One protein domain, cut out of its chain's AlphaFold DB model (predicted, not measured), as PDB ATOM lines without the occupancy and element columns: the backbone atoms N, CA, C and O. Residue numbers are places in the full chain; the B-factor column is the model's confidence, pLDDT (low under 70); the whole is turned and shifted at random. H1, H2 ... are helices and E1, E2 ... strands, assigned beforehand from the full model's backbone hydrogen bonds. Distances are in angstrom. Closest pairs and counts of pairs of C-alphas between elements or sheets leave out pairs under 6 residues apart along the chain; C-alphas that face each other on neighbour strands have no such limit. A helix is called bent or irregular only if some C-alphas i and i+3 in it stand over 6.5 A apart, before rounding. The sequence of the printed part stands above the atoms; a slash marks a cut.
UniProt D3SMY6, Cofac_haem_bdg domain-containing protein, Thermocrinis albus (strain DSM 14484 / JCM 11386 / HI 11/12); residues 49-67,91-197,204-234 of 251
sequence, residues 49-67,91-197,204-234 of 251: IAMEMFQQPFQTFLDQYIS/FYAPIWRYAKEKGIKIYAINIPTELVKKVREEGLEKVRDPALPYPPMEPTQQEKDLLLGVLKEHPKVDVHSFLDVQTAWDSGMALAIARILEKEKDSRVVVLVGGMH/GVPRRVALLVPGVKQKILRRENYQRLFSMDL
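What this domain is: This is residues 49 to 67, 91 to 197 and 204 to 234 of the 251 residues of the protein "Cofac_haem_bdg domain-containing protein" of Thermocrinis albus (strain DSM 14484 / JCM 11386 / HI 11/12) (UniProt D3SMY6). A small sheet of three strands has the long helix H5 slanting over one face; H5 reaches past the sheet, where H3 and H4 pack on its first part, while H6 packs on its residues 170 to 178. H1 covers the edge strand E2, H2 packs on H1, and residues 223 to 234, with the short H7, stick out as a tail. The printed part has 157 residues, in the order E1 H1 H2 E2 H3 H4 H5 E3 H6 E4 H7, seven helices and four strands, of mixed class; the sheet runs E2 E1 E3, parallel throughout. It is compact, with a radius of gyration of the C-alphas of 16.8 A and spans of 44 by 36 by 32 A.

How they stand to each other: Start at the inner strand E1, residues 49 to 55. It is parallel to E3, residues 188 to 194, with N 50 and O 190 within hydrogen-bond range at 2.8 A. It is also parallel to E2, residues 106 to 110, with N 107 and O 49 at 2.7 A. H5, residues 159 to 183, is on one face of the sheet in two layers, a sheet with a helix on one face; it lies over E2 and E1 at a height over the sheet of 9.5 A, slantwise to the strands, at 41 degrees to E1 on the local plane. H5 is also the hub. Its residues 161 to 169 touch H3, residues 113 to 122, closest at C-alphas 161 and 120, 5.2 A. Its residues 159 to 163 touch H4, residues 141 to 151, closest at C-alphas 163 and 144, 7.2 A. Its residues 170 to 178 touch H6, residues 204 to 212, closest at C-alphas 170 and 205, 4.8 A, at a steep tilt of 52 degrees. H1, residues 56 to 66, runs along E2, and is irregular: C-alphas 57 and 60 are 7.8 A apart. H2, residues 93 to 102, touches H1, closest at C-alphas 100 and 66, 4.6 A, and only grazes the sheet. E4, residues 218 to 220, pairs with no named strand; H7, residues 227 to 231, touches no helix. Every O i to N i+4 pair is within hydrogen-bond range in H2 to H7; in H1, 4 of 7 are.

Where its parts are: Find C-alpha 49 at (267.700, 384.950, 395.975), where E1 begins. H5 starts at C-alpha 159, (253.344, 361.124, 380.238), and runs 36.2 A; E3 spans 19.4 A, H1 16.0 A and H4 15.4 A. H7 ends at C-alpha 231, (247.816, 395.627, 400.137).

The domain as a whole: The C-alphas of Lys 126 and Met 232 are farthest apart, at 51.2 A. Residues 68 to 90 and 198 to 203 are not printed; the gaps are 21.7 A and 4.8 A. The link from H3 to H4 is long. Residues 227 to 234 are under 70 in pLDDT.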
ATOM      1  N   ILE A  49     268.864 385.271 396.806       98.94
ATOM      2  CA  ILE A  49     267.700 384.950 395.975       98.94
ATOM      3  C   ILE A  49     268.081 383.798 395.049       98.94
ATOM      4  O   ILE A  49     269.124 383.844 394.410       98.94
ATOM      5  N   ALA A  50     267.255 382.769 394.960       98.94
ATOM      6  CA  ALA A  50     267.431 381.630 394.072       98.94
ATOM      7  C   ALA A  50     266.281 381.629 393.059       98.94
ATOM      8  O   ALA A  50     265.123 381.659 393.468       98.94
ATOM      9  N   MET A  51     266.574 381.649 391.759       98.88
ATOM     10  CA  MET A  51     265.556 381.871 390.725       98.88
ATOM     11  C   MET A  51     265.547 380.760 389.677       98.88
ATOM     12  O   MET A  51     266.565 380.491 389.033       98.88
ATOM     13  N   GLU A  52     264.380 380.145 389.484       98.75
ATOM     14  CA  GLU A  52     264.134 379.104 388.474       98.75
ATOM     15  C   GLU A  52     264.474 379.554 387.053       98.75
ATOM     16  O   GLU A  52     264.939 378.788 386.212       98.75
ATOM     17  N   MET A  53     264.243 380.823 386.763       98.31
ATOM     18  CA  MET A  53     264.309 381.333 385.405       98.31
ATOM     19  C   MET A  53     265.748 381.408 384.832       98.31
ATOM     20  O   MET A  53     265.929 381.582 383.624       98.31
ATOM     21  N   PHE A  54     266.786 381.247 385.671       98.75
ATOM     22  CA  PHE A  54     268.193 381.160 385.260       98.75
ATOM     23  C   PHE A  54     268.708 379.724 385.405       98.75
ATOM     24  O   PHE A  54     268.512 379.065 386.429       98.75
ATOM     25  N   GLN A  55     269.451 379.259 384.397       98.75
ATOM     26  CA  GLN A  55     270.048 377.921 384.402       98.75
ATOM     27  C   GLN A  55     271.460 377.935 385.000       98.75
ATOM     28  O   GLN A  55     272.254 378.829 384.701       98.75
ATOM     29  N   GLN A  56     271.780 376.919 385.802       98.56
ATOM     30  CA  GLN A  56     273.003 376.803 386.611       98.56
ATOM     31  C   GLN A  56     274.319 377.154 385.877       98.56
ATOM     32  O   GLN A  56     275.142 377.857 386.469       98.56
ATOM     33  N   PRO A  57     274.554 376.770 384.598       98.31
ATOM     34  CA  PRO A  57     275.797 377.116 383.897       98.31
ATOM     35  C   PRO A  57     276.033 378.618 383.695       98.31
ATOM     36  O   PRO A  57     277.152 379.023 383.390       98.31
ATOM     37  N   PHE A  58     274.998 379.451 383.840       98.50
ATOM     38  CA  PHE A  58     275.072 380.893 383.606       98.50
ATOM     39  C   PHE A  58     275.294 381.718 384.880       98.50
ATOM     40  O   PHE A  58     275.262 382.947 384.806       98.50
ATOM     41  N   GLN A  59     275.560 381.077 386.027       98.75
ATOM     42  CA  GLN A  59     275.740 381.747 387.324       98.75
ATOM     43  C   GLN A  59     276.725 382.924 387.267       98.75
ATOM     44  O   GLN A  59     276.448 383.985 387.819       98.75
ATOM     45  N   THR A  60     277.839 382.776 386.540       98.69
ATOM     46  CA  THR A  60     278.870 383.823 386.460       98.69
ATOM     47  C   THR A  60     278.345 385.161 385.934       98.69
ATOM     48  O   THR A  60     278.895 386.199 386.284       98.69
ATOM     49  N   PHE A  61     277.302 385.158 385.098       98.81
ATOM     50  CA  PHE A  61     276.734 386.384 384.537       98.81
ATOM     51  C   PHE A  61     275.774 387.070 385.511       98.81
ATOM     52  O   PHE A  61     275.629 388.287 385.466       98.81
ATOM     53  N   LEU A  62     275.165 386.312 386.426       98.81
ATOM     54  CA  LEU A  62     274.412 386.880 387.544       98.81
ATOM     55  C   LEU A  62     275.360 387.538 388.539       98.81
ATOM     56  O   LEU A  62     275.120 388.666 388.955       98.81
ATOM     57  N   ASP A  63     276.468 386.864 388.849       98.62
ATOM     58  CA  ASP A  63     277.493 387.400 389.740       98.62
ATOM     59  C   ASP A  63     278.057 388.721 389.186       98.62
ATOM     60  O   ASP A  63     278.084 389.711 389.911       98.62
ATOM     61  N   GLN A  64     278.398 388.762 387.887       98.50
ATOM     62  CA  GLN A  64     278.852 389.973 387.182       98.50
ATOM     63  C   GLN A  64     277.810 391.098 387.163       98.50
ATOM     64  O   GLN A  64     278.150 392.277 387.232       98.50
ATOM     65  N   TYR A  65     276.525 390.762 387.038       98.56
ATOM     66  CA  TYR A  65     275.468 391.770 387.073       98.56
ATOM     67  C   TYR A  65     275.336 392.392 388.468       98.56
ATOM     68  O   TYR A  65     275.263 393.619 388.588       98.56
ATOM     69  N   ILE A  66     275.362 391.562 389.518       98.25
ATOM     70  CA  ILE A  66     275.287 392.007 390.917       98.25
ATOM     71  C   ILE A  66     276.532 392.807 391.328       98.25
ATOM     72  O   ILE A  66     276.396 393.771 392.081       98.25
ATOM     73  N   SER A  67     277.724 392.469 390.818       96.88
ATOM     74  CA  SER A  67     278.961 393.250 391.014       96.88
ATOM     75  C   SER A  67     279.063 394.492 390.125       96.88
ATOM     76  O   SER A  67     280.031 395.241 390.241       96.88
ATOM     77  N   PHE A  91     258.725 391.425 384.083       96.62
ATOM     78  CA  PHE A  91     258.161 390.736 385.243       96.62
ATOM     79  C   PHE A  91     259.160 390.604 386.402       96.62
ATOM     80  O   PHE A  91     258.793 390.797 387.557       96.62
ATOM     81  N   TYR A  92     260.435 390.352 386.097       98.19
ATOM     82  CA  TYR A  92     261.463 390.021 387.091       98.19
ATOM     83  C   TYR A  92     262.489 391.146 387.299       98.19
ATOM     84  O   TYR A  92     263.139 391.201 388.343       98.19
ATOM     85  N   ALA A  93     262.615 392.077 386.344       98.38
ATOM     86  CA  ALA A  93     263.577 393.178 386.398       98.38
ATOM     87  C   ALA A  93     263.547 393.999 387.704       98.38
ATOM     88  O   ALA A  93     264.625 394.325 388.206       98.38
ATOM     89  N   PRO A  94     262.385 394.304 388.322       98.56
ATOM     90  CA  PRO A  94     262.365 394.981 389.621       98.56
ATOM     91  C   PRO A  94     263.113 394.218 390.728       98.56
ATOM     92  O   PRO A  94     263.787 394.840 391.547       98.56
ATOM     93  N   ILE A  95     263.040 392.882 390.733       98.75
ATOM     94  CA  ILE A  95     263.739 392.022 391.698       98.75
ATOM     95  C   ILE A  95     265.244 392.043 391.431       98.75
ATOM     96  O   ILE A  95     266.025 392.222 392.364       98.75
ATOM     97  N   TRP A  96     265.658 391.920 390.167       98.69
ATOM     98  CA  TRP A  96     267.074 391.949 389.793       98.69
ATOM     99  C   TRP A  96     267.740 393.275 390.154       98.69
ATOM    100  O   TRP A  96     268.810 393.285 390.760       98.69
ATOM    101  N   ARG A  97     267.075 394.391 389.847       98.56
ATOM    102  CA  ARG A  97     267.578 395.736 390.148       98.56
ATOM    103  C   ARG A  97     267.680 395.972 391.645       98.56
ATOM    104  O   ARG A  97     268.706 396.456 392.097       98.56
ATOM    105  N   TYR A  98     266.670 395.567 392.420       98.44
ATOM    106  CA  TYR A  98     266.746 395.659 393.877       98.44
ATOM    107  C   TYR A  98     267.895 394.813 394.439       98.44
ATOM    108  O   TYR A  98     268.643 395.267 395.304       98.44
ATOM    109  N   ALA A  99     268.078 393.594 393.925       98.62
ATOM    110  CA  ALA A  99     269.172 392.733 394.347       98.62
ATOM    111  C   ALA A  99     270.539 393.363 394.044       98.62
ATOM    112  O   ALA A  99     271.402 393.394 394.919       98.62
ATOM    113  N   LYS A 100     270.712 393.936 392.847       98.19
ATOM    114  CA  LYS A 100     271.920 394.669 392.453       98.19
ATOM    115  C   LYS A 100     272.169 395.885 393.345       98.19
ATOM    116  O   LYS A 100     273.266 396.017 393.886       98.19
ATOM    117  N   GLU A 101     271.142 396.707 393.567       96.88
ATOM    118  CA  GLU A 101     271.194 397.905 394.414       96.88
ATOM    119  C   GLU A 101     271.678 397.571 395.832       96.88
ATOM    120  O   GLU A 101     272.460 398.317 396.424       96.88
ATOM    121  N   LYS A 102     271.217 396.441 396.385       97.12
ATOM    122  CA  LYS A 102     271.527 396.002 397.754       97.12
ATOM    123  C   LYS A 102     272.709 395.034 397.859       97.12
ATOM    124  O   LYS A 102     273.079 394.667 398.971       97.12
ATOM    125  N   GLY A 103     273.299 394.613 396.741       97.00
ATOM    126  CA  GLY A 103     274.347 393.587 396.722       97.00
ATOM    127  C   GLY A 103     273.871 392.199 397.171       97.00
ATOM    128  O   GLY A 103     274.663 391.394 397.663       97.00
ATOM    129  N   ILE A 104     272.578 391.909 397.020       98.50
ATOM    130  CA  ILE A 104     271.990 390.598 397.300       98.50
ATOM    131  C   ILE A 104     272.339 389.662 396.142       98.50
ATOM    132  O   ILE A 104     272.014 389.933 394.987       98.50
ATOM    133  N   LYS A 105     272.979 388.529 396.440       98.69
ATOM    134  CA  LYS A 105     273.333 387.543 395.410       98.69
ATOM    135  C   LYS A 105     272.086 386.891 394.818       98.69
ATOM    136  O   LYS A 105     271.169 386.522 395.558       98.69
ATOM    137  N   ILE A 106     272.116 386.674 393.506       98.88
ATOM    138  CA  ILE A 106     271.130 385.873 392.777       98.88
ATOM    139  C   ILE A 106     271.789 384.570 392.332       98.88
ATOM    140  O   ILE A 106     272.859 384.588 391.730       98.88
ATOM    141  N   TYR A 107     271.130 383.450 392.595       98.94
ATOM    142  CA  TYR A 107     271.549 382.116 392.200       98.94
ATOM    143  C   TYR A 107     270.642 381.538 391.110       98.94
ATOM    144  O   TYR A 107     269.417 381.529 391.242       98.94
ATOM    145  N   ALA A 108     271.261 381.008 390.059       98.81
ATOM    146  CA  ALA A 108     270.621 380.225 389.013       98.81
ATOM    147  C   ALA A 108     270.422 378.786 389.496       98.81
ATOM    148  O   ALA A 108     271.403 378.091 389.763       98.81
ATOM    149  N   ILE A 109     269.174 378.327 389.613       98.81
ATOM    150  CA  ILE A 109     268.888 377.001 390.190       98.81
ATOM    151  C   ILE A 109     268.407 375.970 389.180       98.81
ATOM    152  O   ILE A 109     268.492 374.774 389.458       98.81
ATOM    153  N   ASN A 110     267.957 376.379 387.998       98.62
ATOM    154  CA  ASN A 110     267.374 375.437 387.051       98.62
ATOM    155  C   ASN A 110     268.444 374.690 386.247       98.62
ATOM    156  O   ASN A 110     269.558 375.175 386.033       98.62
ATOM    157  N   ILE A 111     268.123 373.478 385.814       98.56
ATOM    158  CA  ILE A 111     269.046 372.643 385.049       98.56
ATOM    159  C   ILE A 111     269.171 373.130 383.595       98.56
ATOM    160  O   ILE A 111     268.271 373.796 383.076       98.56
ATOM    161  N   PRO A 112     270.284 372.818 382.904       98.19
ATOM    162  CA  PRO A 112     270.476 373.226 381.516       98.19
ATOM    163  C   PRO A 112     269.404 372.632 380.594       98.19
ATOM    164  O   PRO A 112     269.068 371.453 380.711       98.19
ATOM    165  N   THR A 113     268.920 373.396 379.611       97.50
ATOM    166  CA  THR A 113     267.978 372.894 378.584       97.50
ATOM    167  C   THR A 113     268.503 371.639 377.879       97.50
ATOM    168  O   THR A 113     267.739 370.743 377.528       97.50
ATOM    169  N   GLU A 114     269.815 371.559 377.683       97.94
ATOM    170  CA  GLU A 114     270.503 370.417 377.092       97.94
ATOM    171  C   GLU A 114     270.335 369.153 377.950       97.94
ATOM    172  O   GLU A 114     270.086 368.074 377.414       97.94
ATOM    173  N   LEU A 115     270.386 369.296 379.278       98.31
ATOM    174  CA  LEU A 115     270.154 368.202 380.218       98.31
ATOM    175  C   LEU A 115     268.682 367.776 380.229       98.31
ATOM    176  O   LEU A 115     268.391 366.585 380.193       98.31
ATOM    177  N   VAL A 116     267.754 368.736 380.191       97.25
ATOM    178  CA  VAL A 116     266.309 368.459 380.069       97.25
ATOM    179  C   VAL A 116     266.012 367.652 378.807       97.25
ATOM    180  O   VAL A 116     265.265 366.675 378.850       97.25
ATOM    181  N   LYS A 117     266.615 368.037 377.674       97.00
ATOM    182  CA  LYS A 117     266.476 367.311 376.409       97.00
ATOM    183  C   LYS A 117     266.985 365.876 376.543       97.00
ATOM    184  O   LYS A 117     266.283 364.954 376.140       97.00
ATOM    185  N   LYS A 118     268.156 365.690 377.155       97.62
ATOM    186  CA  LYS A 118     268.723 364.360 377.392       97.62
ATOM    187  C   LYS A 118     267.813 363.490 378.266       97.62
ATOM    188  O   LYS A 118     267.560 362.345 377.918       97.62
ATOM    189  N   VAL A 119     267.269 364.039 379.356       97.50
ATOM    190  CA  VAL A 119     266.303 363.338 380.224       97.50
ATOM    191  C   VAL A 119     265.051 362.937 379.446       97.50
ATOM    192  O   VAL A 119     264.604 361.801 379.559       97.50
ATOM    193  N   ARG A 120     264.516 363.830 378.608       95.25
ATOM    194  CA  ARG A 120     263.368 363.535 377.739       95.25
ATOM    195  C   ARG A 120     263.639 362.390 376.757       95.25
ATOM    196  O   ARG A 120     262.726 361.623 376.476       95.25
ATOM    197  N   GLU A 121     264.847 362.307 376.206       95.31
ATOM    198  CA  GLU A 121     265.210 361.318 375.181       95.31
ATOM    199  C   GLU A 121     265.608 359.958 375.775       95.31
ATOM    200  O   GLU A 121     265.274 358.917 375.211       95.31
ATOM    201  N   GLU A 122     266.320 359.952 376.903       95.50
ATOM    202  CA  GLU A 122     266.945 358.744 377.460       95.50
ATOM    203  C   GLU A 122     266.217 358.185 378.698       95.50
ATOM    204  O   GLU A 122     266.348 356.990 379.001       95.50
ATOM    205  N   GLY A 123     265.436 359.025 379.385       95.94
ATOM    206  CA  GLY A 123     264.825 358.762 380.689       95.94
ATOM    207  C   GLY A 123     265.743 359.146 381.856       95.94
ATOM    208  O   GLY A 123     266.961 358.947 381.803       95.94
ATOM    209  N   LEU A 124     265.161 359.677 382.935       96.38
ATOM    210  CA  LEU A 124     265.901 360.240 384.075       96.38
ATOM    211  C   LEU A 124     266.850 359.220 384.730       96.38
ATOM    212  O   LEU A 124     267.996 359.542 385.042       96.38
ATOM    213  N   GLU A 125     266.424 357.963 384.843       95.50
ATOM    214  CA  GLU A 125     267.201 356.866 385.439       95.50
ATOM    215  C   GLU A 125     268.541 356.575 384.747       95.50
ATOM    216  O   GLU A 125     269.490 356.068 385.361       95.50
ATOM    217  N   LYS A 126     268.663 356.912 383.459       95.38
ATOM    218  CA  LYS A 126     269.870 356.645 382.661       95.38
ATOM    219  C   LYS A 126     270.816 357.838 382.594       95.38
ATOM    220  O   LYS A 126     271.976 357.677 382.217       95.38
ATOM    221  N   VAL A 127     270.361 359.019 382.998       96.56
ATOM    222  CA  VAL A 127     271.152 360.245 382.932       96.56
ATOM    223  C   VAL A 127     271.993 360.406 384.201       96.56
ATOM    224  O   VAL A 127     271.525 360.224 385.324       96.56
ATOM    225  N   ARG A 128     273.278 360.732 384.028       96.38
ATOM    226  CA  ARG A 128     274.195 361.127 385.108       96.38
ATOM    227  C   ARG A 128     274.725 362.514 384.789       96.38
ATOM    228  O   ARG A 128     275.307 362.702 383.722       96.38
ATOM    229  N   ASP A 129     274.516 363.456 385.697       97.50
ATOM    230  CA  ASP A 129     274.963 364.840 385.552       97.50
ATOM    231  C   ASP A 129     275.181 365.465 386.940       97.50
ATOM    232  O   ASP A 129     274.372 365.214 387.833       97.50
ATOM    233  N   PRO A 130     276.227 366.283 387.164       96.75
ATOM    234  CA  PRO A 130     276.440 366.972 388.439       96.75
ATOM    235  C   PRO A 130     275.301 367.908 388.865       96.75
ATOM    236  O   PRO A 130     275.251 368.304 390.031       96.75
ATOM    237  N   ALA A 131     274.418 368.315 387.954       97.31
ATOM    238  CA  ALA A 131     273.238 369.117 388.253       97.31
ATOM    239  C   ALA A 131     272.038 368.280 388.735       97.31
ATOM    240  O   ALA A 131     271.018 368.863 389.093       97.31
ATOM    241  N   LEU A 132     272.149 366.946 388.778       97.75
ATOM    242  CA  LEU A 132     271.103 366.039 389.252       97.75
ATOM    243  C   LEU A 132     271.613 365.141 390.393       97.75
ATOM    244  O   LEU A 132     272.758 364.685 390.364       97.75
ATOM    245  N   PRO A 133     270.774 364.847 391.398       95.88
ATOM    246  CA  PRO A 133     271.080 363.817 392.379       95.88
ATOM    247  C   PRO A 133     270.984 362.424 391.749       95.88
ATOM    248  O   PRO A 133     270.224 362.196 390.807       95.88
ATOM    249  N   TYR A 134     271.763 361.485 392.290       92.69
ATOM    250  CA  TYR A 134     271.716 360.081 391.902       92.69
ATOM    251  C   TYR A 134     271.696 359.177 393.150       92.69
ATOM    252  O   TYR A 134     272.551 359.370 394.020       92.69
ATOM    253  N   PRO A 135     270.779 358.188 393.250       93.25
ATOM    254  CA  PRO A 135     269.696 357.873 392.303       93.25
ATOM    255  C   PRO A 135     268.651 359.002 392.174       93.25
ATOM    256  O   PRO A 135     268.602 359.868 393.054       93.25
ATOM    257  N   PRO A 136     267.848 359.040 391.088       93.44
ATOM    258  CA  PRO A 136     266.755 359.999 390.962       93.44
ATOM    259  C   PRO A 136     265.801 359.953 392.160       93.44
ATOM    260  O   PRO A 136     265.520 358.895 392.720       93.44
ATOM    261  N   MET A 137     265.297 361.119 392.569       93.81
ATOM    262  CA  MET A 137     264.307 361.203 393.641       93.81
ATOM    263  C   MET A 137     262.910 361.010 393.066       93.81
ATOM    264  O   MET A 137     262.328 361.944 392.510       93.81
ATOM    265  N   GLU A 138     262.379 359.804 393.244       91.38
ATOM    266  CA  GLU A 138     261.056 359.429 392.758       91.38
ATOM    267  C   GLU A 138     259.957 360.403 393.218       91.38
ATOM    268  O   GLU A 138     259.915 360.787 394.406       91.38
ATOM    269  N   PRO A 139     259.046 360.789 392.302       93.06
ATOM    270  CA  PRO A 139     257.901 361.591 392.669       93.06
ATOM    271  C   PRO A 139     256.902 360.779 393.498       93.06
ATOM    272  O   PRO A 139     256.740 359.566 393.312       93.06
ATOM    273  N   THR A 140     256.214 361.450 394.418       93.56
ATOM    274  CA  THR A 140     255.136 360.845 395.208       93.56
ATOM    275  C   THR A 140     253.941 360.498 394.316       93.56
ATOM    276  O   THR A 140     253.824 360.956 393.176       93.56
ATOM    277  N   GLN A 141     253.011 359.687 394.828       93.12
ATOM    278  CA  GLN A 141     251.769 359.431 394.095       93.12
ATOM    279  C   GLN A 141     250.944 360.715 393.917       93.12
ATOM    280  O   GLN A 141     250.378 360.928 392.852       93.12
ATOM    281  N   GLN A 142     250.931 361.595 394.919       92.06
ATOM    282  CA  GLN A 142     250.203 362.860 394.869       92.06
ATOM    283  C   GLN A 142     250.808 363.834 393.842       92.06
ATOM    284  O   GLN A 142     250.062 364.465 393.094       92.06
ATOM    285  N   GLU A 143     252.137 363.912 393.741       90.88
ATOM    286  CA  GLU A 143     252.834 364.622 392.658       90.88
ATOM    287  C   GLU A 143     252.441 364.080 391.284       90.88
ATOM    288  O   GLU A 143     252.082 364.851 390.393       90.88
ATOM    289  N   LYS A 144     252.476 362.750 391.112       92.00
ATOM    290  CA  LYS A 144     252.070 362.104 389.856       92.00
ATOM    291  C   LYS A 144     250.633 362.478 389.500       92.00
ATOM    292  O   LYS A 144     250.384 362.888 388.371       92.00
ATOM    293  N   ASP A 145     249.708 362.402 390.452       91.00
ATOM    294  CA  ASP A 145     248.295 362.715 390.230       91.00
ATOM    295  C   ASP A 145     248.079 364.193 389.856       91.00
ATOM    296  O   ASP A 145     247.309 364.493 388.937       91.00
ATOM    297  N   LEU A 146     248.796 365.117 390.511       87.25
ATOM    298  CA  LEU A 146     248.764 366.549 390.195       87.25
ATOM    299  C   LEU A 146     249.256 366.813 388.764       87.25
ATOM    300  O   LEU A 146     248.573 367.475 387.981       87.25
ATOM    301  N   LEU A 147     250.413 366.251 388.407       86.81
ATOM    302  CA  LEU A 147     251.037 366.405 387.092       86.81
ATOM    303  C   LEU A 147     250.193 365.777 385.971       86.81
ATOM    304  O   LEU A 147     250.030 366.370 384.905       86.81
ATOM    305  N   LEU A 148     249.588 364.612 386.219       86.94
ATOM    306  CA  LEU A 148     248.643 363.981 385.293       86.94
ATOM    307  C   LEU A 148     247.370 364.813 385.104       86.94
ATOM    308  O   LEU A 148     246.795 364.818 384.015       86.94
ATOM    309  N   GLY A 149     246.932 365.534 386.141       84.62
ATOM    310  CA  GLY A 149     245.835 366.495 386.055       84.62
ATOM    311  C   GLY A 149     246.100 367.591 385.021       84.62
ATOM    312  O   GLY A 149     245.229 367.855 384.194       84.62
ATOM    313  N   VAL A 150     247.313 368.154 385.016       78.75
ATOM    314  CA  VAL A 150     247.752 369.191 384.062       78.75
ATOM    315  C   VAL A 150     247.776 368.664 382.623       78.75
ATOM    316  O   VAL A 150     247.378 369.355 381.688       78.75
ATOM    317  N   LEU A 151     248.178 367.406 382.424       80.44
ATOM    318  CA  LEU A 151     248.249 366.802 381.090       80.44
ATOM    319  C   LEU A 151     246.888 366.546 380.429       80.44
ATOM    320  O   LEU A 151     246.847 366.307 379.220       80.44
ATOM    321  N   LYS A 152     245.769 366.629 381.161       80.69
ATOM    322  CA  LYS A 152     244.422 366.464 380.577       80.69
ATOM    323  C   LYS A 152     244.134 367.485 379.476       80.69
ATOM    324  O   LYS A 152     243.426 367.167 378.524       80.69
ATOM    325  N   GLU A 153     244.722 368.673 379.575       73.81
ATOM    326  CA  GLU A 153     244.611 369.735 378.568       73.81
ATOM    327  C   GLU A 153     245.641 369.582 377.428       73.81
ATOM    328  O   GLU A 153     245.565 370.266 376.406       73.81
ATOM    329  N   HIS A 154     246.570 368.624 377.548       75.81
ATOM    330  CA  HIS A 154     247.686 368.392 376.627       75.81
ATOM    331  C   HIS A 154     247.882 366.898 376.276       75.81
ATOM    332  O   HIS A 154     248.972 366.352 376.461       75.81
ATOM    333  N   PRO A 155     246.884 366.221 375.671       72.12
ATOM    334  CA  PRO A 155     246.879 364.760 375.482       72.12
ATOM    335  C   PRO A 155     247.955 364.217 374.524       72.12
ATOM    336  O   PRO A 155     248.091 363.007 374.368       72.12
ATOM    337  N   LYS A 156     248.701 365.092 373.837       77.00
ATOM    338  CA  LYS A 156     249.781 364.720 372.907       77.00
ATOM    339  C   LYS A 156     251.154 364.611 373.579       77.00
ATOM    340  O   LYS A 156     252.121 364.271 372.904       77.00
ATOM    341  N   VAL A 157     251.260 364.962 374.859       78.25
ATOM    342  CA  VAL A 157     252.515 364.904 375.613       78.25
ATOM    343  C   VAL A 157     252.709 363.492 376.158       78.25
ATOM    344  O   VAL A 157     251.801 362.931 376.767       78.25
ATOM    345  N   ASP A 158     253.898 362.924 375.949       85.31
ATOM    346  CA  ASP A 158     254.264 361.647 376.558       85.31
ATOM    347  C   ASP A 158     254.350 361.795 378.082       85.31
ATOM    348  O   ASP A 158     255.129 362.593 378.609       85.31
ATOM    349  N   VAL A 159     253.514 361.030 378.784       85.31
ATOM    350  CA  VAL A 159     253.344 361.124 380.238       85.31
ATOM    351  C   VAL A 159     254.639 360.798 380.972       85.31
ATOM    352  O   VAL A 159     255.001 361.508 381.908       85.31
ATOM    353  N   HIS A 160     255.345 359.741 380.561       86.19
ATOM    354  CA  HIS A 160     256.567 359.320 381.239       86.19
ATOM    355  C   HIS A 160     257.649 360.388 381.096       86.19
ATOM    356  O   HIS A 160     258.234 360.810 382.091       86.19
ATOM    357  N   SER A 161     257.882 360.870 379.879       88.50
ATOM    358  CA  SER A 161     258.845 361.931 379.624       88.50
ATOM    359  C   SER A 161     258.488 363.217 380.368       88.50
ATOM    360  O   SER A 161     259.385 363.898 380.866       88.50
ATOM    361  N   PHE A 162     257.202 363.558 380.467       90.62
ATOM    362  CA  PHE A 162     256.760 364.720 381.231       90.62
ATOM    363  C   PHE A 162     257.090 364.585 382.720       90.62
ATOM    364  O   PHE A 162     257.682 365.500 383.290       90.62
ATOM    365  N   LEU A 163     256.762 363.443 383.332       92.62
ATOM    366  CA  LEU A 163     257.067 363.175 384.739       92.62
ATOM    367  C   LEU A 163     258.577 363.173 385.008       92.62
ATOM    368  O   LEU A 163     259.016 363.766 385.994       92.62
ATOM    369  N   ASP A 164     259.375 362.577 384.120       95.44
ATOM    370  CA  ASP A 164     260.838 362.562 384.225       95.44
ATOM    371  C   ASP A 164     261.421 363.974 384.165       95.44
ATOM    372  O   ASP A 164     262.287 364.325 384.964       95.44
ATOM    373  N   VAL A 165     260.933 364.807 383.242       96.06
ATOM    374  CA  VAL A 165     261.390 366.194 383.097       96.06
ATOM    375  C   VAL A 165     261.015 367.033 384.319       96.06
ATOM    376  O   VAL A 165     261.875 367.742 384.835       96.06
ATOM    377  N   GLN A 166     259.781 366.922 384.816       95.31
ATOM    378  CA  GLN A 166     259.348 367.620 386.033       95.31
ATOM    379  C   GLN A 166     260.186 367.193 387.241       95.31
ATOM    380  O   GLN A 166     260.722 368.027 387.970       95.31
ATOM    381  N   THR A 167     260.403 365.885 387.386       96.81
ATOM    382  CA  THR A 167     261.245 365.328 388.449       96.81
ATOM    383  C   THR A 167     262.687 365.817 388.336       96.81
ATOM    384  O   THR A 167     263.308 366.129 389.354       96.81
ATOM    385  N   ALA A 168     263.231 365.920 387.121       98.19
ATOM    386  CA  ALA A 168     264.578 366.427 386.881       98.19
ATOM    387  C   ALA A 168     264.708 367.918 387.223       98.19
ATOM    388  O   ALA A 168     265.681 368.299 387.876       98.19
ATOM    389  N   TRP A 169     263.733 368.748 386.836       98.44
ATOM    390  CA  TRP A 169     263.687 370.162 387.214       98.44
ATOM    391  C   TRP A 169     263.671 370.331 388.731       98.44
ATOM    392  O   TRP A 169     264.569 370.977 389.276       98.44
ATOM    393  N   ASP A 170     262.731 369.682 389.418       98.56
ATOM    394  CA  ASP A 170     262.605 369.806 390.871       98.56
ATOM    395  C   ASP A 170     263.848 369.296 391.604       98.56
ATOM    396  O   ASP A 170     264.335 369.923 392.547       98.56
ATOM    397  N   SER A 171     264.396 368.163 391.158       98.50
ATOM    398  CA  SER A 171     265.582 367.555 391.769       98.50
ATOM    399  C   SER A 171     266.835 368.392 391.555       98.50
ATOM    400  O   SER A 171     267.644 368.528 392.475       98.50
ATOM    401  N   GLY A 172     266.999 368.977 390.369       98.75
ATOM    402  CA  GLY A 172     268.141 369.831 390.076       98.75
ATOM    403  C   GLY A 172     268.076 371.177 390.791       98.75
ATOM    404  O   GLY A 172     269.085 371.621 391.342       98.75
ATOM    405  N   MET A 173     266.887 371.785 390.880       98.88
ATOM    406  CA  MET A 173     266.672 372.983 391.695       98.88
ATOM    407  C   MET A 173     266.913 372.707 393.180       98.88
ATOM    408  O   MET A 173     267.602 373.482 393.844       98.88
ATOM    409  N   ALA A 174     266.420 371.582 393.700       98.88
ATOM    410  CA  ALA A 174     266.657 371.187 395.084       98.88
ATOM    411  C   ALA A 174     268.148 370.974 395.386       98.88
ATOM    412  O   ALA A 174     268.641 371.442 396.413       98.88
ATOM    413  N   LEU A 175     268.891 370.335 394.475       98.88
ATOM    414  CA  LEU A 175     270.338 370.161 394.611       98.88
ATOM    415  C   LEU A 175     271.090 371.497 394.568       98.88
ATOM    416  O   LEU A 175     272.028 371.701 395.340       98.88
ATOM    417  N   ALA A 176     270.672 372.428 393.709       98.88
ATOM    418  CA  ALA A 176     271.231 373.775 393.694       98.88
ATOM    419  C   ALA A 176     270.974 374.505 395.023       98.88
ATOM    420  O   ALA A 176     271.902 375.079 395.589       98.88
ATOM    421  N   ILE A 177     269.759 374.422 395.575       98.88
ATOM    422  CA  ILE A 177     269.416 375.009 396.880       98.88
ATOM    423  C   ILE A 177     270.251 374.393 398.009       98.88
ATOM    424  O   ILE A 177     270.761 375.132 398.850       98.88
ATOM    425  N   ALA A 178     270.460 373.074 398.007       98.81
ATOM    426  CA  ALA A 178     271.328 372.409 398.979       98.81
ATOM    427  C   ALA A 178     272.762 372.974 398.942       98.81
ATOM    428  O   ALA A 178     273.314 373.345 399.978       98.81
ATOM    429  N   ARG A 179     273.330 373.157 397.743       98.75
ATOM    430  CA  ARG A 179     274.654 373.783 397.557       98.75
ATOM    431  C   ARG A 179     274.689 375.243 398.011       98.75
ATOM    432  O   ARG A 179     275.687 375.692 398.575       98.75
ATOM    433  N   ILE A 180     273.611 375.994 397.783       98.81
ATOM    434  CA  ILE A 180     273.493 377.379 398.263       98.81
ATOM    435  C   ILE A 180     273.501 377.406 399.794       98.81
ATOM    436  O   ILE A 180     274.219 378.217 400.368       98.81
ATOM    437  N   LEU A 181     272.766 376.511 400.464       98.69
ATOM    438  CA  LEU A 181     272.732 376.425 401.929       98.69
ATOM    439  C   LEU A 181     274.108 376.116 402.538       98.69
ATOM    440  O   LEU A 181     274.453 376.671 403.582       98.69
ATOM    441  N   GLU A 182     274.910 375.277 401.878       98.12
ATOM    442  CA  GLU A 182     276.289 374.996 402.294       98.12
ATOM    443  C   GLU A 182     277.210 376.216 402.148       98.12
ATOM    444  O   GLU A 182     278.059 376.461 403.012       98.12
ATOM    445  N   LYS A 183     277.038 376.985 401.064       98.19
ATOM    446  CA  LYS A 183     277.856 378.162 400.735       98.19
ATOM    447  C   LYS A 183     277.463 379.405 401.542       98.19
ATOM    448  O   LYS A 183     278.333 380.165 401.956       98.19
ATOM    449  N   GLU A 184     276.172 379.611 401.778       97.75
ATOM    450  CA  GLU A 184     275.580 380.815 402.374       97.75
ATOM    451  C   GLU A 184     275.033 380.514 403.784       97.75
ATOM    452  O   GLU A 184     273.847 380.676 404.083       97.75
ATOM    453  N   LYS A 185     275.918 380.042 404.673       95.00
ATOM    454  CA  LYS A 185     275.563 379.486 405.996       95.00
ATOM    455  C   LYS A 185     274.801 380.439 406.917       95.00
ATOM    456  O   LYS A 185     274.011 379.951 407.724       95.00
ATOM    457  N   ASP A 186     274.983 381.744 406.748       93.94
ATOM    458  CA  ASP A 186     274.364 382.786 407.577       93.94
ATOM    459  C   ASP A 186     273.193 383.498 406.884       93.94
ATOM    460  O   ASP A 186     272.629 384.437 407.443       93.94
ATOM    461  N   SER A 187     272.839 383.082 405.665       97.31
ATOM    462  CA  SER A 187     271.799 383.726 404.864       97.31
ATOM    463  C   SER A 187     270.528 382.878 404.806       97.31
ATOM    464  O   SER A 187     270.562 381.640 404.795       97.31
ATOM    465  N   ARG A 188     269.385 383.558 404.718       98.06
ATOM    466  CA  ARG A 188     268.129 382.984 404.223       98.06
ATOM    467  C   ARG A 188     268.245 382.747 402.715       98.06
ATOM    468  O   ARG A 188     268.839 383.558 402.008       98.06
ATOM    469  N   VAL A 189     267.654 381.666 402.217       98.81
ATOM    470  CA  VAL A 189     267.544 381.385 400.779       98.81
ATOM    471  C   VAL A 189     266.102 381.639 400.360       98.81
ATOM    472  O   VAL A 189     265.212 380.864 400.706       98.81
ATOM    473  N   VAL A 190     265.862 382.740 399.652       98.88
ATOM    474  CA  VAL A 190     264.542 383.074 399.102       98.88
ATOM    475  C   VAL A 190     264.439 382.484 397.700       98.88
ATOM    476  O   VAL A 190     265.211 382.853 396.823       98.88
ATOM    477  N   VAL A 191     263.512 381.556 397.488       98.94
ATOM    478  CA  VAL A 191     263.388 380.753 396.268       98.94
ATOM    479  C   VAL A 191     262.167 381.204 395.470       98.94
ATOM    480  O   VAL A 191     261.043 381.140 395.968       98.94
ATOM    481  N   LEU A 192     262.392 381.641 394.231       98.81
ATOM    482  CA  LEU A 192     261.361 382.068 393.287       98.81
ATOM    483  C   LEU A 192     261.213 380.996 392.204       98.81
ATOM    484  O   LEU A 192     262.145 380.774 391.423       98.81
ATOM    485  N   VAL A 193     260.069 380.317 392.212       98.62
ATOM    486  CA  VAL A 193     259.748 379.168 391.351       98.62
ATOM    487  C   VAL A 193     258.278 379.213 390.939       98.62
ATOM    488  O   VAL A 193     257.444 379.737 391.680       98.62
ATOM    489  N   GLY A 194     257.939 378.605 389.810       98.00
ATOM    490  CA  GLY A 194     256.567 378.388 389.383       98.00
ATOM    491  C   GLY A 194     255.771 377.601 390.427       98.00
ATOM    492  O   GLY A 194     256.290 376.716 391.111       98.00
ATOM    493  N   GLY A 195     254.478 377.908 390.546       95.44
ATOM    494  CA  GLY A 195     253.576 377.340 391.554       95.44
ATOM    495  C   GLY A 195     253.625 375.814 391.681       95.44
ATOM    496  O   GLY A 195     253.599 375.283 392.794       95.44
ATOM    497  N   MET A 196     253.741 375.120 390.544       92.69
ATOM    498  CA  MET A 196     253.781 373.656 390.474       92.69
ATOM    499  C   MET A 196     255.048 373.044 391.086       92.69
ATOM    500  O   MET A 196     254.991 371.907 391.538       92.69
ATOM    501  N   HIS A 197     256.151 373.792 391.155       97.44
ATOM    502  CA  HIS A 197     257.430 373.328 391.702       97.44
ATOM    503  C   HIS A 197     257.501 373.439 393.231       97.44
ATOM    504  O   HIS A 197     258.375 372.852 393.866       97.44
ATOM    505  N   GLY A 204     257.226 368.647 395.443       97.06
ATOM    506  CA  GLY A 204     258.056 369.490 394.587       97.06
ATOM    507  C   GLY A 204     259.509 369.639 395.046       97.06
ATOM    508  O   GLY A 204     260.146 368.722 395.585       97.06
ATOM    509  N   VAL A 205     260.045 370.836 394.826       98.69
ATOM    510  CA  VAL A 205     261.362 371.277 395.294       98.69
ATOM    511  C   VAL A 205     261.475 371.222 396.828       98.69
ATOM    512  O   VAL A 205     262.479 370.679 397.296       98.69
ATOM    513  N   PRO A 206     260.507 371.711 397.639       98.62
ATOM    514  CA  PRO A 206     260.618 371.682 399.103       98.62
ATOM    515  C   PRO A 206     260.861 370.290 399.699       98.62
ATOM    516  O   PRO A 206     261.758 370.119 400.537       98.62
ATOM    517  N   ARG A 207     260.128 369.269 399.229       98.31
ATOM    518  CA  ARG A 207     260.340 367.879 399.666       98.31
ATOM    519  C   ARG A 207     261.750 367.409 399.349       98.31
ATOM    520  O   ARG A 207     262.427 366.832 400.196       98.31
ATOM    521  N   ARG A 208     262.199 367.651 398.120       98.50
ATOM    522  CA  ARG A 208     263.520 367.220 397.648       98.50
ATOM    523  C   ARG A 208     264.647 367.930 398.398       98.50
ATOM    524  O   ARG A 208     265.636 367.293 398.745       98.50
ATOM    525  N   VAL A 209     264.471 369.204 398.751       98.81
ATOM    526  CA  VAL A 209     265.395 369.920 399.643       98.81
ATOM    527  C   VAL A 209     265.421 369.292 401.039       98.81
ATOM    528  O   VAL A 209     266.505 369.119 401.587       98.81
ATOM    529  N   ALA A 210     264.277 368.878 401.597       98.44
ATOM    530  CA  ALA A 210     264.239 368.191 402.894       98.44
ATOM    531  C   ALA A 210     264.969 366.835 402.876       98.44
ATOM    532  O   ALA A 210     265.584 366.459 403.874       98.44
ATOM    533  N   LEU A 211     264.915 366.112 401.751       98.06
ATOM    534  CA  LEU A 211     265.644 364.853 401.561       98.06
ATOM    535  C   LEU A 211     267.161 365.077 401.460       98.06
ATOM    536  O   LEU A 211     267.929 364.308 402.032       98.06
ATOM    537  N   LEU A 212     267.586 366.127 400.752       98.38
ATOM    538  CA  LEU A 212     269.004 366.452 400.551       98.38
ATOM    539  C   LEU A 212     269.644 367.134 401.767       98.38
ATOM    540  O   LEU A 212     270.832 366.946 402.019       98.38
ATOM    541  N   VAL A 213     268.872 367.913 402.526       98.19
ATOM    542  CA  VAL A 213     269.332 368.639 403.717       98.19
ATOM    543  C   VAL A 213     268.389 368.345 404.894       98.19
ATOM    544  O   VAL A 213     267.542 369.176 405.242       98.19
ATOM    545  N   PRO A 214     268.508 367.164 405.532       97.88
ATOM    546  CA  PRO A 214     267.614 366.770 406.614       97.88
ATOM    547  C   PRO A 214     267.578 367.789 407.757       97.88
ATOM    548  O   PRO A 214     268.610 368.233 408.258       97.88
ATOM    549  N   GLY A 215     266.368 368.154 408.186       96.94
ATOM    550  CA  GLY A 215     266.147 369.098 409.286       96.94
ATOM    551  C   GLY A 215     266.230 370.580 408.906       96.94
ATOM    552  O   GLY A 215     266.032 371.432 409.777       96.94
ATOM    553  N   VAL A 216     266.476 370.920 407.632       98.19
ATOM    554  CA  VAL A 216     266.378 372.312 407.180       98.19
ATOM    555  C   VAL A 216     264.952 372.827 407.371       98.19
ATOM    556  O   VAL A 216     263.974 372.205 406.956       98.19
ATOM    557  N   LYS A 217     264.825 373.984 408.022       98.38
ATOM    558  CA  LYS A 217     263.527 374.626 408.242       98.38
ATOM    559  C   LYS A 217     263.121 375.378 406.985       98.38
ATOM    560  O   LYS A 217     263.903 376.173 406.462       98.38
ATOM    561  N   GLN A 218     261.911 375.124 406.510       98.56
ATOM    562  CA  GLN A 218     261.409 375.637 405.237       98.56
ATOM    563  C   GLN A 218     260.051 376.312 405.430       98.56
ATOM    564  O   GLN A 218     259.294 375.959 406.334       98.56
ATOM    565  N   LYS A 219     259.732 377.281 404.573       98.12
ATOM    566  CA  LYS A 219     258.434 377.962 404.561       98.12
ATOM    567  C   LYS A 219     258.007 378.242 403.128       98.12
ATOM    568  O   LYS A 219     258.834 378.636 402.315       98.12
ATOM    569  N   ILE A 220     256.719 378.095 402.841       97.75
ATOM    570  CA  ILE A 220     256.111 378.556 401.589       97.75
ATOM    571  C   ILE A 220     255.254 379.777 401.911       97.75
ATOM    572  O   ILE A 220     254.391 379.713 402.791       97.75
ATOM    573  N   LEU A 221     255.488 380.883 401.209       96.06
ATOM    574  CA  LEU A 221     254.686 382.097 401.293       96.06
ATOM    575  C   LEU A 221     253.923 382.286 399.986       96.06
ATOM    576  O   LEU A 221     254.520 382.547 398.948       96.06
ATOM    577  N   ARG A 222     252.596 382.166 400.047       92.88
ATOM    578  CA  ARG A 222     251.716 382.368 398.894       92.88
ATOM    579  C   ARG A 222     251.009 383.710 398.989       92.88
ATOM    580  O   ARG A 222     250.494 384.037 400.061       92.88
ATOM    581  N   ARG A 223     250.970 384.483 397.901       90.94
ATOM    582  CA  ARG A 223     250.413 385.847 397.898       90.94
ATOM    583  C   ARG A 223     248.982 385.887 398.432       90.94
ATOM    584  O   ARG A 223     248.646 386.772 399.219       90.94
ATOM    585  N   GLU A 224     248.148 384.926 398.047       86.69
ATOM    586  CA  GLU A 224     246.746 384.795 398.454       86.69
ATOM    587  C   GLU A 224     246.558 384.757 399.977       86.69
ATOM    588  O   GLU A 224     245.589 385.316 400.488       86.69
ATOM    589  N   ASN A 225     247.530 384.221 400.718       84.56
ATOM    590  CA  ASN A 225     247.470 384.134 402.177       84.56
ATOM    591  C   ASN A 225     247.776 385.471 402.867       84.56
ATOM    592  O   ASN A 225     247.515 385.626 404.062       84.56
ATOM    593  N   TYR A 226     248.328 386.441 402.134       78.56
ATOM    594  CA  TYR A 226     248.859 387.671 402.712       78.56
ATOM    595  C   TYR A 226     248.376 388.946 402.021       78.56
ATOM    596  O   TYR A 226     248.852 390.035 402.343       78.56
ATOM    597  N   GLN A 227     247.367 388.857 401.150       65.44
ATOM    598  CA  GLN A 227     246.823 390.012 400.429       65.44
ATOM    599  C   GLN A 227     246.507 391.198 401.348       65.44
ATOM    600  O   GLN A 227     246.776 392.331 400.976       65.44
ATOM    601  N   ARG A 228     246.010 390.980 402.575       63.78
ATOM    602  CA  ARG A 228     245.713 392.071 403.528       63.78
ATOM    603  C   ARG A 228     246.952 392.708 404.160       63.78
ATOM    604  O   ARG A 228     246.929 393.893 404.465       63.78
ATOM    605  N   LEU A 229     248.012 391.929 404.364       63.97
ATOM    606  CA  LEU A 229     249.252 392.388 404.997       63.97
ATOM    607  C   LEU A 229     250.067 393.289 404.067       63.97
ATOM    608  O   LEU A 229     250.719 394.216 404.535       63.97
ATOM    609  N   PHE A 230     249.978 393.030 402.764       62.47
ATOM    610  CA  PHE A 230     250.791 393.684 401.741       62.47
ATOM    611  C   PHE A 230     249.988 394.701 400.890       62.47
ATOM    612  O   PHE A 230     250.542 395.662 400.366       62.47
ATOM    613  N   SER A 231     248.648 394.620 400.841       56.28
ATOM    614  CA  SER A 231     247.816 395.627 400.137       56.28
ATOM    615  C   SER A 231     247.762 397.003 400.815       56.28
ATOM    616  O   SER A 231     247.539 398.004 400.135       56.28
ATOM    617  N   MET A 232     247.994 397.095 402.131       48.19
ATOM    618  CA  MET A 232     248.040 398.385 402.836       48.19
ATOM    619  C   MET A 232     249.289 399.213 402.482       48.19
ATOM    620  O   MET A 232     249.240 400.442 402.566       48.19
ATOM    621  N   ASP A 233     250.378 398.564 402.057       51.19
ATOM    622  CA  ASP A 233     251.683 399.199 401.814       51.19
ATOM    623  C   ASP A 233     251.870 399.619 400.344       51.19
ATOM    624  O   ASP A 233     252.348 400.718 400.063       51.19
ATOM    625  N   LEU A 234     251.344 398.832 399.394       45.97
ATOM    626  CA  LEU A 234     251.372 399.141 397.951       45.97
ATOM    627  C   LEU A 234     250.667 400.462 397.574       45.97
ATOM    628  O   LEU A 234     250.885 401.005 396.490       45.97
TER     629      LEU A 234